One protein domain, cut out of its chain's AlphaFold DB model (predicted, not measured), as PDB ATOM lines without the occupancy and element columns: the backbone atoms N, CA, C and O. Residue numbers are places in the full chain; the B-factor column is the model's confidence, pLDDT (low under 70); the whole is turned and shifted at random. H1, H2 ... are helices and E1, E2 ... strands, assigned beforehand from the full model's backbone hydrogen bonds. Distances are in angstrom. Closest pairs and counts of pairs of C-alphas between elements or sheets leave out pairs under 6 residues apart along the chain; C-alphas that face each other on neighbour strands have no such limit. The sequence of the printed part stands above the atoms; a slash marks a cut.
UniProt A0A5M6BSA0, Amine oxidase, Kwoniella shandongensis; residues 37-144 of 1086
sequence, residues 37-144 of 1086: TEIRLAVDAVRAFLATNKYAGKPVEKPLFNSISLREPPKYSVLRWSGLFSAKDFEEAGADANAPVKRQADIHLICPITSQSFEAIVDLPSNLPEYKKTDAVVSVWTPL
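What this domain is: This is residues 37 to 144 of the 1086 residues of the protein "Amine oxidase" of Kwoniella shandongensis (UniProt A0A5M6BSA0). A strongly twisted sheet of four strands has the helix H1 packed over one face, and an arm with two short helices, H2 and H3, reaches away from this body and makes much of the length. The printed part has 108 residues, with three named helices and four named strands in the order H1 E1 H2 H3 E2 E3 E4. The sheet's order is E1 - E2 - E3 - E4, all antiparallel, and the class is mixed, helices and strands. The whole is loose, with a radius of gyration of the C-alphas of 16.9 A and spans of 53 by 25 by 19 A.

How they stand to each other: H1, residues 37 to 52, is on the sheet of E1, residues 64 to 71, E2, residues 104 to 110, E3, residues 117 to 123, and E4, residues 137 to 143, in two layers, a helix on one face of a sheet. The closest C-alphas of H1 and E4 are those of Ala 45 and Val 137, 5.5 A apart. Edge strand E1 is antiparallel to E2, with N 66 and O 108 within hydrogen-bond range at 2.8 A. H2, residues 75 to 82, and H3, residues 87 to 93, are not on the sheet. They are close but not clearly touching, the closest C-alphas being those of Arg 80 and Ala 87, 7.9 A apart, at a shallow tilt of 27 degrees, opposite ways. E2, E3 and E4 form a meander, each strand the antiparallel neighbour of the one before; E2 and E3 are a hairpin, with N 107 and O 120 at 2.9 A, and E3 and E4 another, with N 121 and O 140 at 3.0 A. Every O i to N i+4 pair is within hydrogen-bond range in H2 and H3, and 11 of 12 in H1.

Where its parts are: H1 begins at C-alpha 37 (-11.942, -48.975, 13.664) and is 23.1 A long. E1 measures 19.4 A, E2 19.8 A, E3 19.9 A and E4 17.6 A, ending at C-alpha 143 (-15.791, -31.474, 32.540). H2 and H3 measure 10.5 A and 10.0 A.

The domain as a whole: The C-alphas farthest apart, of Lys 88 and Ile 113, are 53.5 A apart. The printed part has no cut. The links H1 to E1 and E3 to E4 are long. Residues 54 to 61 and 129 to 133 have pLDDT under 70.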
ATOM      1  N   THR A  37     -12.927 -49.925  14.214       93.38
ATOM      2  CA  THR A  37     -11.942 -48.975  13.664       93.38
ATOM      3  C   THR A  37     -12.246 -47.547  14.102       93.38
ATOM      4  O   THR A  37     -11.337 -46.842  14.528       93.38
ATOM      5  N   GLU A  38     -13.509 -47.130  14.045       94.56
ATOM      6  CA  GLU A  38     -13.943 -45.801  14.486       94.56
ATOM      7  C   GLU A  38     -13.741 -45.600  15.989       94.56
ATOM      8  O   GLU A  38     -13.248 -44.552  16.397       94.56
ATOM      9  N   ILE A  39     -14.018 -46.623  16.804       96.75
ATOM     10  CA  ILE A  39     -13.755 -46.580  18.249       96.75
ATOM     11  C   ILE A  39     -12.250 -46.407  18.515       96.75
ATOM     12  O   ILE A  39     -11.867 -45.566  19.326       96.75
ATOM     13  N   ARG A  40     -11.370 -47.130  17.801       96.38
ATOM     14  CA  ARG A  40      -9.908 -46.941  17.932       96.38
ATOM     15  C   ARG A  40      -9.469 -45.531  17.541       96.38
ATOM     16  O   ARG A  40      -8.688 -44.925  18.264       96.38
ATOM     17  N   LEU A  41      -9.995 -44.999  16.438       95.44
ATOM     18  CA  LEU A  41      -9.702 -43.631  16.005       95.44
ATOM     19  C   LEU A  41     -10.156 -42.596  17.044       95.44
ATOM     20  O   LEU A  41      -9.431 -41.637  17.298       95.44
ATOM     21  N   ALA A  42     -11.313 -42.806  17.677       96.56
ATOM     22  CA  ALA A  42     -11.789 -41.962  18.768       96.56
ATOM     23  C   ALA A  42     -10.851 -42.007  19.986       96.56
ATOM     24  O   ALA A  42     -10.470 -40.959  20.512       96.56
ATOM     25  N   VAL A  43     -10.413 -43.204  20.391       96.81
ATOM     26  CA  VAL A  43      -9.434 -43.391  21.477       96.81
ATOM     27  C   VAL A  43      -8.116 -42.677  21.171       96.81
ATOM     28  O   VAL A  43      -7.588 -41.963  22.028       96.81
ATOM     29  N   ASP A  44      -7.582 -42.849  19.961       95.00
ATOM     30  CA  ASP A  44      -6.314 -42.244  19.548       95.00
ATOM     31  C   ASP A  44      -6.412 -40.713  19.498       95.00
ATOM     32  O   ASP A  44      -5.513 -40.024  19.991       95.00
ATOM     33  N   ALA A  45      -7.531 -40.171  19.001       94.50
ATOM     34  CA  ALA A  45      -7.796 -38.734  18.994       94.50
ATOM     35  C   ALA A  45      -7.849 -38.152  20.415       94.50
ATOM     36  O   ALA A  45      -7.210 -37.132  20.685       94.50
ATOM     37  N   VAL A  46      -8.542 -38.817  21.348       94.44
ATOM     38  CA  VAL A  46      -8.601 -38.397  22.760       94.44
ATOM     39  C   VAL A  46      -7.214 -38.427  23.404       94.44
ATOM     40  O   VAL A  46      -6.819 -37.466  24.066       94.44
ATOM     41  N   ARG A  47      -6.431 -39.490  23.192       92.19
ATOM     42  CA  ARG A  47      -5.067 -39.589  23.740       92.19
ATOM     43  C   ARG A  47      -4.143 -38.504  23.188       92.19
ATOM     44  O   ARG A  47      -3.410 -37.883  23.956       92.19
ATOM     45  N   ALA A  48      -4.193 -38.245  21.881       90.81
ATOM     46  CA  ALA A  48      -3.406 -37.186  21.248       90.81
ATOM     47  C   ALA A  48      -3.801 -35.790  21.763       90.81
ATOM     48  O   ALA A  48      -2.940 -34.947  22.040       90.81
ATOM     49  N   PHE A  49      -5.101 -35.561  21.947       89.88
ATOM     50  CA  PHE A  49      -5.636 -34.326  22.508       89.88
ATOM     51  C   PHE A  49      -5.163 -34.089  23.948       89.88
ATOM     52  O   PHE A  49      -4.715 -32.991  24.279       89.88
ATOM     53  N   LEU A  50      -5.179 -35.122  24.792       87.88
ATOM     54  CA  LEU A  50      -4.704 -35.039  26.177       87.88
ATOM     55  C   LEU A  50      -3.185 -34.855  26.290       87.88
ATOM     56  O   LEU A  50      -2.722 -34.192  27.212       87.88
ATOM     57  N   ALA A  51      -2.399 -35.377  25.344       84.38
ATOM     58  CA  ALA A  51      -0.943 -35.207  25.341       84.38
ATOM     59  C   ALA A  51      -0.494 -33.748  25.121       84.38
ATOM     60  O   ALA A  51       0.619 -33.376  25.492       84.38
ATOM     61  N   THR A  52      -1.341 -32.919  24.506       81.62
ATOM     62  CA  THR A  52      -1.011 -31.535  24.118       81.62
ATOM     63  C   THR A  52      -1.718 -30.473  24.960       81.62
ATOM     64  O   THR A  52      -1.362 -29.298  24.878       81.62
ATOM     65  N   ASN A  53      -2.671 -30.865  25.811       72.56
ATOM     66  CA  ASN A  53      -3.505 -29.951  26.587       72.56
ATOM     67  C   ASN A  53      -3.459 -30.271  28.087       72.56
ATOM     68  O   ASN A  53      -3.293 -31.415  28.498       72.56
ATOM     69  N   LYS A  54      -3.633 -29.246  28.928       63.09
ATOM     70  CA  LYS A  54      -3.776 -29.401  30.384       63.09
ATOM     71  C   LYS A  54      -5.202 -29.039  30.785       63.09
ATOM     72  O   LYS A  54      -5.612 -27.903  30.569       63.09
ATOM     73  N   TYR A  55      -5.926 -29.962  31.415       63.56
ATOM     74  CA  TYR A  55      -7.304 -29.741  31.865       63.56
ATOM     75  C   TYR A  55      -7.353 -29.594  33.386       63.56
ATOM     76  O   TYR A  55      -6.818 -30.424  34.116       63.56
ATOM     77  N   ALA A  56      -7.928 -28.485  33.865       57.34
ATOM     78  CA  ALA A  56      -8.021 -28.139  35.290       57.34
ATOM     79  C   ALA A  56      -6.677 -28.162  36.063       57.34
ATOM     80  O   ALA A  56      -6.641 -28.429  37.264       57.34
ATOM     81  N   GLY A  57      -5.549 -27.923  35.379       55.78
ATOM     82  CA  GLY A  57      -4.208 -27.971  35.984       55.78
ATOM     83  C   GLY A  57      -3.748 -29.369  36.428       55.78
ATOM     84  O   GLY A  57      -2.685 -29.485  37.037       55.78
ATOM     85  N   LYS A  58      -4.513 -30.421  36.113       56.12
ATOM     86  CA  LYS A  58      -4.278 -31.806  36.532       56.12
ATOM     87  C   LYS A  58      -3.863 -32.648  35.310       56.12
ATOM     88  O   LYS A  58      -4.522 -32.570  34.275       56.12
ATOM     89  N   PRO A  59      -2.766 -33.424  35.371       59.47
ATOM     90  CA  PRO A  59      -2.363 -34.275  34.254       59.47
ATOM     91  C   PRO A  59      -3.376 -35.415  34.070       59.47
ATOM     92  O   PRO A  59      -3.632 -36.172  34.999       59.47
ATOM     93  N   VAL A  60      -3.943 -35.558  32.870       67.62
ATOM     94  CA  VAL A  60      -4.767 -36.715  32.475       67.62
ATOM     95  C   VAL A  60      -4.021 -37.469  31.375       67.62
ATOM     96  O   VAL A  60      -4.454 -37.526  30.233       67.62
ATOM     97  N   GLU A  61      -2.840 -38.002  31.694       67.00
ATOM     98  CA  GLU A  61      -1.994 -38.670  30.688       67.00
ATOM     99  C   GLU A  61      -2.587 -40.005  30.206       67.00
ATOM    100  O   GLU A  61      -2.318 -40.443  29.089       67.00
ATOM    101  N   LYS A  62      -3.403 -40.663  31.041       81.12
ATOM    102  CA  LYS A  62      -4.061 -41.942  30.742       81.12
ATOM    103  C   LYS A  62      -5.513 -41.901  31.228       81.12
ATOM    104  O   LYS A  62      -5.751 -42.261  32.377       81.12
ATOM    105  N   PRO A  63      -6.474 -41.415  30.424       88.31
ATOM    106  CA  PRO A  63      -7.871 -41.422  30.836       88.31
ATOM    107  C   PRO A  63      -8.390 -42.861  30.914       88.31
ATOM    108  O   PRO A  63      -7.882 -43.758  30.234       88.31
ATOM    109  N   LEU A  64      -9.424 -43.060  31.720       92.50
ATOM    110  CA  LEU A  64     -10.217 -44.280  31.728       92.50
ATOM    111  C   LEU A  64     -11.445 -44.033  30.854       92.50
ATOM    112  O   LEU A  64     -12.178 -43.073  31.090       92.50
ATOM    113  N   PHE A  65     -11.641 -44.860  29.833       95.38
ATOM    114  CA  PHE A  65     -12.802 -44.762  28.948       95.38
ATOM    115  C   PHE A  65     -13.994 -45.460  29.592       95.38
ATOM    116  O   PHE A  65     -13.872 -46.602  30.010       95.38
ATOM    117  N   ASN A  66     -15.134 -44.785  29.678       95.44
ATOM    118  CA  ASN A  66     -16.365 -45.358  30.213       95.44
ATOM    119  C   ASN A  66     -17.313 -45.801  29.091       95.44
ATOM    120  O   ASN A  66     -17.805 -46.925  29.091       95.44
ATOM    121  N   SER A  67     -17.503 -44.955  28.086       96.00
ATOM    122  CA  SER A  67     -18.263 -45.303  26.890       96.00
ATOM    123  C   SER A  67     -17.710 -44.557  25.681       96.00
ATOM    124  O   SER A  67     -17.142 -43.471  25.808       96.00
ATOM    125  N   ILE A  68     -17.840 -45.174  24.508       97.44
ATOM    126  CA  ILE A  68     -17.674 -44.537  23.201       97.44
ATOM    127  C   ILE A  68     -18.811 -45.073  22.338       97.44
ATOM    128  O   ILE A  68     -18.804 -46.257  21.993       97.44
ATOM    129  N   SER A  69     -19.776 -44.228  21.993       96.00
ATOM    130  CA  SER A  69     -20.909 -44.614  21.149       96.00
ATOM    131  C   SER A  69     -21.172 -43.598  20.047       96.00
ATOM    132  O   SER A  69     -20.567 -42.527  19.984       96.00
ATOM    133  N   LEU A  70     -22.007 -43.983  19.081       96.81
ATOM    134  CA  LEU A  70     -22.371 -43.097  17.986       96.81
ATOM    135  C   LEU A  70     -23.151 -41.908  18.552       96.81
ATOM    136  O   LEU A  70     -24.253 -42.085  19.069       96.81
ATOM    137  N   ARG A  71     -22.651 -40.690  18.333       95.81
ATOM    138  CA  ARG A  71     -23.512 -39.512  18.412       95.81
ATOM    139  C   ARG A  71     -24.358 -39.491  17.144       95.81
ATOM    140  O   ARG A  71     -23.863 -39.115  16.081       95.81
ATOM    141  N   GLU A  72     -25.593 -39.983  17.244       95.38
ATOM    142  CA  GLU A  72     -26.496 -40.051  16.089       95.38
ATOM    143  C   GLU A  72     -26.589 -38.660  15.423       95.38
ATOM    144  O   GLU A  72     -26.723 -37.659  16.135       95.38
ATOM    145  N   PRO A  73     -26.491 -38.563  14.084       94.12
ATOM    146  CA  PRO A  73     -26.645 -37.289  13.392       94.12
ATOM    147  C   PRO A  73     -28.071 -36.741  13.551       94.12
ATOM    148  O   PRO A  73     -28.989 -37.533  13.777       94.12
ATOM    149  N   PRO A  74     -28.286 -35.428  13.339       95.12
ATOM    150  CA  PRO A  74     -29.611 -34.829  13.462       95.12
ATOM    151  C   PRO A  74     -30.677 -35.538  12.620       95.12
ATOM    152  O   PRO A  74     -30.411 -35.887  11.458       95.12
ATOM    153  N   LYS A  75     -31.892 -35.717  13.162       96.19
ATOM    154  CA  LYS A  75     -32.970 -36.490  12.500       96.19
ATOM    155  C   LYS A  75     -33.222 -36.040  11.071       96.19
ATOM    156  O   LYS A  75     -33.206 -36.858  10.148       96.19
ATOM    157  N   TYR A  76     -33.392 -34.738  10.859       96.00
ATOM    158  CA  TYR A  76     -33.711 -34.195   9.537       96.00
ATOM    159  C   TYR A  76     -32.564 -34.344   8.534       96.00
ATOM    160  O   TYR A  76     -32.815 -34.594   7.355       96.00
ATOM    161  N   SER A  77     -31.308 -34.299   8.984       93.25
ATOM    162  CA  SER A  77     -30.146 -34.584   8.135       93.25
ATOM    163  C   SER A  77     -30.137 -36.037   7.661       93.25
ATOM    164  O   SER A  77     -29.862 -36.303   6.488       93.25
ATOM    165  N   VAL A  78     -30.464 -36.981   8.549       94.56
ATOM    166  CA  VAL A  78     -30.566 -38.409   8.207       94.56
ATOM    167  C   VAL A  78     -31.731 -38.658   7.254       94.56
ATOM    168  O   VAL A  78     -31.575 -39.378   6.268       94.56
ATOM    169  N   LEU A  79     -32.884 -38.036   7.499       95.44
ATOM    170  CA  LEU A  79     -34.051 -38.159   6.626       95.44
ATOM    171  C   LEU A  79     -33.786 -37.571   5.236       95.44
ATOM    172  O   LEU A  79     -34.135 -38.212   4.242       95.44
ATOM    173  N   ARG A  80     -33.092 -36.428   5.142       93.44
ATOM    174  CA  ARG A  80     -32.639 -35.861   3.861       93.44
ATOM    175  C   ARG A  80     -31.707 -36.820   3.131       93.44
ATOM    176  O   ARG A  80     -31.918 -37.084   1.952       93.44
ATOM    177  N   TRP A  81     -30.718 -37.372   3.835       91.69
ATOM    178  CA  TRP A  81     -29.795 -38.366   3.278       91.69
ATOM    179  C   TRP A  81     -30.520 -39.625   2.787       91.69
ATOM    180  O   TRP A  81     -30.165 -40.178   1.750       91.69
ATOM    181  N   SER A  82     -31.562 -40.064   3.500       91.50
ATOM    182  CA  SER A  82     -32.324 -41.263   3.138       91.50
ATOM    183  C   SER A  82     -33.139 -41.111   1.849       91.50
ATOM    184  O   SER A  82     -33.555 -42.115   1.271       91.50
ATOM    185  N   GLY A  83     -33.395 -39.870   1.415       91.50
ATOM    186  CA  GLY A  83     -34.235 -39.560   0.258       91.50
ATOM    187  C   GLY A  83     -35.727 -39.849   0.460       91.50
ATOM    188  O   GLY A  83     -36.477 -39.821  -0.511       91.50
ATOM    189  N   LEU A  84     -36.164 -40.139   1.692       92.31
ATOM    190  CA  LEU A  84     -37.557 -40.469   2.011       92.31
ATOM    191  C   LEU A  84     -38.501 -39.261   1.896       92.31
ATOM    192  O   LEU A  84     -39.682 -39.435   1.610       92.31
ATOM    193  N   PHE A  85     -37.974 -38.054   2.097       94.75
ATOM    194  CA  PHE A  85     -38.712 -36.794   2.029       94.75
ATOM    195  C   PHE A  85     -38.073 -35.845   1.020       94.75
ATOM    196  O   PHE A  85     -36.848 -35.782   0.879       94.75
ATOM    197  N   SER A  86     -38.912 -35.084   0.323       93.00
ATOM    198  CA  SER A  86     -38.488 -34.014  -0.573       93.00
ATOM    199  C   SER A  86     -38.112 -32.749   0.208       93.00
ATOM    200  O   SER A  86     -38.507 -32.560   1.355       93.00
ATOM    201  N   ALA A  87     -37.390 -31.823  -0.434       92.62
ATOM    202  CA  ALA A  87     -37.082 -30.516   0.161       92.62
ATOM    203  C   ALA A  87     -38.348 -29.743   0.584       92.62
ATOM    204  O   ALA A  87     -38.344 -29.066   1.609       92.62
ATOM    205  N   LYS A  88     -39.440 -29.902  -0.176       92.69
ATOM    206  CA  LYS A  88     -40.742 -29.294   0.112       92.69
ATOM    207  C   LYS A  88     -41.359 -29.848   1.398       92.69
ATOM    208  O   LYS A  88     -41.921 -29.081   2.168       92.69
ATOM    209  N   ASP A  89     -41.217 -31.149   1.652       93.19
ATOM    210  CA  ASP A  89     -41.759 -31.775   2.865       93.19
ATOM    211  C   ASP A  89     -41.076 -31.227   4.130       93.19
ATOM    212  O   ASP A  89     -41.743 -30.973   5.133       93.19
ATOM    213  N   PHE A  90     -39.760 -30.985   4.081       94.94
ATOM    214  CA  PHE A  90     -39.029 -30.348   5.184       94.94
ATOM    215  C   PHE A  90     -39.446 -28.887   5.388       94.94
ATOM    216  O   PHE A  90     -39.654 -28.466   6.526       94.94
ATOM    217  N   GLU A  91     -39.620 -28.127   4.303       91.88
ATOM    218  CA  GLU A  91     -40.094 -26.738   4.355       91.88
ATOM    219  C   GLU A  91     -41.498 -26.646   4.979       91.88
ATOM    220  O   GLU A  91     -41.713 -25.868   5.908       91.88
ATOM    221  N   GLU A  92     -42.436 -27.495   4.549       89.50
ATOM    222  CA  GLU A  92     -43.799 -27.568   5.102       89.50
ATOM    223  C   GLU A  92     -43.812 -28.045   6.567       89.50
ATOM    224  O   GLU A  92     -44.653 -27.629   7.382       89.50
ATOM    225  N   ALA A  93     -42.852 -28.889   6.946       88.69
ATOM    226  CA  ALA A  93     -42.649 -29.283   8.332       88.69
ATOM    227  C   ALA A  93     -41.997 -28.178   9.186       88.69
ATOM    228  O   ALA A  93     -42.136 -28.216  10.407       88.69
ATOM    229  N   GLY A  94     -41.361 -27.167   8.585       89.31
ATOM    230  CA  GLY A  94     -40.534 -26.198   9.311       89.31
ATOM    231  C   GLY A  94     -39.264 -26.827   9.895       89.31
ATOM    232  O   GLY A  94     -38.759 -26.360  10.912       89.31
ATOM    233  N   ALA A  95     -38.783 -27.909   9.280       88.31
ATOM    234  CA  ALA A  95     -37.645 -28.701   9.731       88.31
ATOM    235  C   ALA A  95     -36.356 -28.270   9.010       88.31
ATOM    236  O   ALA A  95     -36.304 -28.260   7.778       88.31
ATOM    237  N   ASP A  96     -35.292 -27.950   9.756       86.38
ATOM    238  CA  ASP A  96     -33.988 -27.639   9.156       86.38
ATOM    239  C   ASP A  96     -33.203 -28.920   8.843       86.38
ATOM    240  O   ASP A  96     -32.569 -29.526   9.705       86.38
ATOM    241  N   ALA A  97     -33.234 -29.325   7.575       86.38
ATOM    242  CA  ALA A  97     -32.514 -30.494   7.077       86.38
ATOM    243  C   ALA A  97     -31.132 -30.163   6.473       86.38
ATOM    244  O   ALA A  97     -30.461 -31.052   5.935       86.38
ATOM    245  N   ASN A  98     -30.696 -28.896   6.520       85.38
ATOM    246  CA  ASN A  98     -29.471 -28.445   5.844       85.38
ATOM    247  C   ASN A  98     -28.196 -28.787   6.615       85.38
ATOM    248  O   ASN A  98     -27.101 -28.739   6.045       85.38
ATOM    249  N   ALA A  99     -28.316 -29.144   7.896       86.00
ATOM    250  CA  ALA A  99     -27.176 -29.591   8.677       86.00
ATOM    251  C   ALA A  99     -26.509 -30.807   7.993       86.00
ATOM    252  O   ALA A  99     -27.196 -31.738   7.550       86.00
ATOM    253  N   PRO A 100     -25.170 -30.822   7.862       83.62
ATOM    254  CA  PRO A 100     -24.471 -31.938   7.244       83.62
ATOM    255  C   PRO A 100     -24.567 -33.179   8.133       83.62
ATOM    256  O   PRO A 100     -24.459 -33.087   9.356       83.62
ATOM    257  N   VAL A 101     -24.691 -34.352   7.511       88.44
ATOM    258  CA  VAL A 101     -24.578 -35.624   8.227       88.44
ATOM    259  C   VAL A 101     -23.122 -35.804   8.651       88.44
ATOM    260  O   VAL A 101     -22.254 -36.067   7.820       88.44
ATOM    261  N   LYS A 102     -22.847 -35.626   9.943       87.88
ATOM    262  CA  LYS A 102     -21.515 -35.820  10.522       87.88
ATOM    263  C   LYS A 102     -21.410 -37.211  11.131       87.88
ATOM    264  O   LYS A 102     -22.358 -37.695  11.734       87.88
ATOM    265  N   ARG A 103     -20.232 -37.821  11.023       92.00
ATOM    266  CA  ARG A 103     -19.887 -39.029  11.774       92.00
ATOM    267  C   ARG A 103     -19.166 -38.609  13.050       92.00
ATOM    268  O   ARG A 103     -18.081 -38.036  12.965       92.00
ATOM    269  N   GLN A 104     -19.786 -38.822  14.205       94.69
ATOM    270  CA  GLN A 104     -19.261 -38.370  15.492       94.69
ATOM    271  C   GLN A 104     -19.377 -39.473  16.544       94.69
ATOM    272  O   GLN A 104     -20.329 -40.252  16.536       94.69
ATOM    273  N   ALA A 105     -18.400 -39.528  17.442       97.00
ATOM    274  CA  ALA A 105     -18.438 -40.360  18.633       97.00
ATOM    275  C   ALA A 105     -18.719 -39.493  19.861       97.00
ATOM    276  O   ALA A 105     -18.057 -38.467  20.034       97.00
ATOM    277  N   ASP A 106     -19.670 -39.922  20.683       96.75
ATOM    278  CA  ASP A 106     -19.876 -39.422  22.039       96.75
ATOM    279  C   ASP A 106     -19.055 -40.272  23.011       96.75
ATOM    280  O   ASP A 106     -19.012 -41.499  22.871       96.75
ATOM    281  N   ILE A 107     -18.334 -39.637  23.932       97.12
ATOM    282  CA  ILE A 107     -17.312 -40.299  24.746       97.12
ATOM    283  C   ILE A 107     -17.408 -39.841  26.196       97.12
ATOM    284  O   ILE A 107     -17.239 -38.659  26.492       97.12
ATOM    285  N   HIS A 108     -17.573 -40.795  27.110       96.00
ATOM    286  CA  HIS A 108     -17.495 -40.554  28.549       96.00
ATOM    287  C   HIS A 108     -16.163 -41.060  29.104       96.00
ATOM    288  O   HIS A 108     -15.714 -42.169  28.797       96.00
ATOM    289  N   LEU A 109     -15.512 -40.241  29.929       93.50
ATOM    290  CA  LEU A 109     -14.162 -40.481  30.444       93.50
ATOM    291  C   LEU A 109     -14.097 -40.216  31.944       93.50
ATOM    292  O   LEU A 109     -14.831 -39.384  32.470       93.50
ATOM    293  N   ILE A 110     -13.155 -40.871  32.620       91.38
ATOM    294  CA  ILE A 110     -12.851 -40.657  34.037       91.38
ATOM    295  C   ILE A 110     -11.347 -40.407  34.191       91.38
ATOM    296  O   ILE A 110     -10.509 -41.143  33.661       91.38
ATOM    297  N   CYS A 111     -10.977 -39.365  34.937       88.06
ATOM    298  CA  CYS A 111      -9.592 -39.115  35.319       88.06
ATOM    299  C   CYS A 111      -9.183 -40.052  36.471       88.06
ATOM    300  O   CYS A 111      -9.698 -39.901  37.583       88.06
ATOM    301  N   PRO A 112      -8.198 -40.953  36.284       85.69
ATOM    302  CA  PRO A 112      -7.800 -41.913  37.319       85.69
ATOM    303  C   PRO A 112      -7.083 -41.286  38.521       85.69
ATOM    304  O   PRO A 112      -6.890 -41.968  39.515       85.69
ATOM    305  N   ILE A 113      -6.669 -40.018  38.447       83.50
ATOM    306  CA  ILE A 113      -5.981 -39.338  39.558       83.50
ATOM    307  C   ILE A 113      -6.975 -38.563  40.429       83.50
ATOM    308  O   ILE A 113      -6.734 -38.360  41.614       83.50
ATOM    309  N   THR A 114      -8.057 -38.057  39.834       81.75
ATOM    310  CA  THR A 114      -8.910 -37.045  40.483       81.75
ATOM    311  C   THR A 114     -10.371 -37.448  40.592       81.75
ATOM    312  O   THR A 114     -11.143 -36.669  41.134       81.75
ATOM    313  N   SER A 115     -10.756 -38.606  40.049       85.38
ATOM    314  CA  SER A 115     -12.148 -39.052  39.857       85.38
ATOM    315  C   SER A 115     -13.020 -38.173  38.961       85.38
ATOM    316  O   SER A 115     -14.136 -38.575  38.662       85.38
ATOM    317  N   GLN A 116     -12.550 -37.006  38.504       87.75
ATOM    318  CA  GLN A 116     -13.367 -36.131  37.668       87.75
ATOM    319  C   GLN A 116     -13.710 -36.803  36.336       87.75
ATOM    320  O   GLN A 116     -12.825 -37.339  35.659       87.75
ATOM    321  N   SER A 117     -14.981 -36.719  35.960       91.50
ATOM    322  CA  SER A 117     -15.497 -37.241  34.702       91.50
ATOM    323  C   SER A 117     -15.615 -36.161  33.631       91.50
ATOM    324  O   SER A 117     -15.693 -34.968  33.933       91.50
ATOM    325  N   PHE A 118     -15.595 -36.584  32.371       92.38
ATOM    326  CA  PHE A 118     -15.649 -35.703  31.208       92.38
ATOM    327  C   PHE A 118     -16.534 -36.304  30.122       92.38
ATOM    328  O   PHE A 118     -16.529 -37.519  29.922       92.38
ATOM    329  N   GLU A 119     -17.199 -35.426  29.386       94.75
ATOM    330  CA  GLU A 119     -17.773 -35.711  28.075       94.75
ATOM    331  C   GLU A 119     -16.853 -35.171  26.984       94.75
ATOM    332  O   GLU A 119     -16.278 -34.081  27.104       94.75
ATOM    333  N   ALA A 120     -16.727 -35.916  25.894       95.44
ATOM    334  CA  ALA A 120     -16.018 -35.476  24.709       95.44
ATOM    335  C   ALA A 120     -16.747 -35.913  23.441       95.44
ATOM    336  O   ALA A 120     -17.217 -37.040  23.342       95.44
ATOM    337  N   ILE A 121     -16.758 -35.040  22.432       97.00
ATOM    338  CA  ILE A 121     -17.255 -35.384  21.097       97.00
ATOM    339  C   ILE A 121     -16.069 -35.455  20.151       97.00
ATOM    340  O   ILE A 121     -15.381 -34.451  19.934       97.00
ATOM    341  N   VAL A 122     -15.856 -36.618  19.538       96.56
ATOM    342  CA  VAL A 122     -14.855 -36.791  18.484       96.56
ATOM    343  C   VAL A 122     -15.525 -36.777  17.126       96.56
ATOM    344  O   VAL A 122     -16.390 -37.592  16.816       96.56
ATOM    345  N   ASP A 123     -15.072 -35.860  16.290       94.00
ATOM    346  CA  ASP A 123     -15.358 -35.856  14.871       94.00
ATOM    347  C   ASP A 123     -14.547 -36.955  14.182       94.00
ATOM    348  O   ASP A 123     -13.318 -36.925  14.222       94.00
ATOM    349  N   LEU A 124     -15.221 -37.915  13.549       91.69
ATOM    350  CA  LEU A 124     -14.589 -39.068  12.908       91.69
ATOM    351  C   LEU A 124     -14.486 -38.900  11.382       91.69
ATOM    352  O   LEU A 124     -15.304 -38.195  10.773       91.69
ATOM    353  N   PRO A 125     -13.529 -39.592  10.733       85.25
ATOM    354  CA  PRO A 125     -13.523 -39.736   9.285       85.25
ATOM    355  C   PRO A 125     -14.822 -40.396   8.822       85.25
ATOM    356  O   PRO A 125     -15.179 -41.485   9.266       85.25
ATOM    357  N   SER A 126     -15.532 -39.729   7.918       79.31
ATOM    358  CA  SER A 126     -16.779 -40.232   7.352       79.31
ATOM    359  C   SER A 126     -16.535 -40.888   6.004       79.31
ATOM    360  O   SER A 126     -15.848 -40.338   5.142       79.31
ATOM    361  N   ASN A 127     -17.156 -42.045   5.814       71.44
ATOM    362  CA  ASN A 127     -17.235 -42.747   4.542       71.44
ATOM    363  C   ASN A 127     -18.547 -42.479   3.780       71.44
ATOM    364  O   ASN A 127     -18.748 -43.040   2.704       71.44
ATOM    365  N   LEU A 128     -19.425 -41.614   4.300       76.69
ATOM    366  CA  LEU A 128     -20.676 -41.252   3.637       76.69
ATOM    367  C   LEU A 128     -20.416 -40.449   2.343       76.69
ATOM    368  O   LEU A 128     -19.564 -39.557   2.344       76.69
ATOM    369  N   PRO A 129     -21.179 -40.682   1.255       64.12
ATOM    370  CA  PRO A 129     -20.947 -40.041  -0.047       64.12
ATOM    371  C   PRO A 129     -20.969 -38.504  -0.024       64.12
ATOM    372  O   PRO A 129     -20.223 -37.866  -0.767       64.12
ATOM    373  N   GLU A 130     -21.807 -37.910   0.831       60.00
ATOM    374  CA  GLU A 130     -22.008 -36.454   0.929       60.00
ATOM    375  C   GLU A 130     -21.075 -35.763   1.937       60.00
ATOM    376  O   GLU A 130     -21.084 -34.535   2.037       60.00
ATOM    377  N   TYR A 131     -20.257 -36.513   2.687       58.56
ATOM    378  CA  TYR A 131     -19.435 -35.951   3.757       58.56
ATOM    379  C   TYR A 131     -18.022 -36.547   3.768       58.56
ATOM    380  O   TYR A 131     -17.805 -37.664   4.233       58.56
ATOM    381  N   LYS A 132     -17.040 -35.765   3.292       56.44
ATOM    382  CA  LYS A 132     -15.602 -36.053   3.416       56.44
ATOM    383  C   LYS A 132     -15.028 -35.248   4.581       56.44
ATOM    384  O   LYS A 132     -14.851 -34.039   4.444       56.44
ATOM    385  N   LYS A 133     -14.711 -35.898   5.701       59.19
ATOM    386  CA  LYS A 133     -13.960 -35.277   6.807       59.19
ATOM    387  C   LYS A 133     -12.564 -35.889   6.925       59.19
ATOM    388  O   LYS A 133     -12.407 -37.089   6.717       59.19
ATOM    389  N   THR A 134     -11.578 -35.036   7.203       70.19
ATOM    390  CA  THR A 134     -10.175 -35.362   7.519       70.19
ATOM    391  C   THR A 134     -10.049 -35.990   8.917       70.19
ATOM    392  O   THR A 134     -11.069 -36.192   9.568       70.19
ATOM    393  N   ASP A 135      -8.823 -36.324   9.335       80.00
ATOM    394  CA  ASP A 135      -8.438 -37.052  10.560       80.00
ATOM    395  C   ASP A 135      -9.336 -36.860  11.800       80.00
ATOM    396  O   ASP A 135      -9.877 -35.781  12.045       80.00
ATOM    397  N   ALA A 136      -9.443 -37.916  12.617       90.56
ATOM    398  CA  ALA A 136     -10.232 -37.901  13.846       90.56
ATOM    399  C   ALA A 136      -9.757 -36.799  14.814       90.56
ATOM    400  O   ALA A 136      -8.568 -36.720  15.130       90.56
ATOM    401  N   VAL A 137     -10.679 -35.965  15.305       92.75
ATOM    402  CA  VAL A 137     -10.350 -34.812  16.160       92.75
ATOM    403  C   VAL A 137     -11.372 -34.612  17.277       92.75
ATOM    404  O   VAL A 137     -12.578 -34.714  17.063       92.75
ATOM    405  N   VAL A 138     -10.891 -34.302  18.483       94.00
ATOM    406  CA  VAL A 138     -11.748 -33.903  19.609       94.00
ATOM    407  C   VAL A 138     -12.310 -32.509  19.326       94.00
ATOM    408  O   VAL A 138     -11.563 -31.537  19.230       94.00
ATOM    409  N   SER A 139     -13.626 -32.430  19.166       93.56
ATOM    410  CA  SER A 139     -14.362 -31.210  18.809       93.56
ATOM    411  C   SER A 139     -15.025 -30.534  20.009       93.56
ATOM    412  O   SER A 139     -15.170 -29.314  20.025       93.56
ATOM    413  N   VAL A 140     -15.385 -31.317  21.029       94.25
ATOM    414  CA  VAL A 140     -15.948 -30.845  22.299       94.25
ATOM    415  C   VAL A 140     -15.259 -31.585  23.435       94.25
ATOM    416  O   VAL A 140     -14.959 -32.771  23.304       94.25
ATOM    417  N   TRP A 141     -15.005 -30.874  24.530       92.06
ATOM    418  CA  TRP A 141     -14.457 -31.420  25.764       92.06
ATOM    419  C   TRP A 141     -15.043 -30.666  26.959       92.06
ATOM    420  O   TRP A 141     -14.729 -29.490  27.159       92.06
ATOM    421  N   THR A 142     -15.865 -31.343  27.755       92.19
ATOM    422  CA  THR A 142     -16.617 -30.735  28.857       92.19
ATOM    423  C   THR A 142     -16.357 -31.500  30.157       92.19
ATOM    424  O   THR A 142     -16.623 -32.701  30.215       92.19
ATOM    425  N   PRO A 143     -15.836 -30.855  31.220       90.62
ATOM    426  CA  PRO A 143     -15.791 -31.474  32.540       90.62
ATOM    427  C   PRO A 143     -17.204 -31.604  33.114       90.62
ATOM    428  O   PRO A 143     -17.969 -30.640  33.107       90.62
ATOM    429  N   LEU A 144     -17.518 -32.773  33.666       89.56
ATOM    430  CA  LEU A 144     -18.750 -32.981  34.417       89.56
ATOM    431  C   LEU A 144     -18.620 -32.409  35.834       89.56
ATOM    432  O   LEU A 144     -17.515 -32.256  36.375       89.56
TER     433      LEU A 144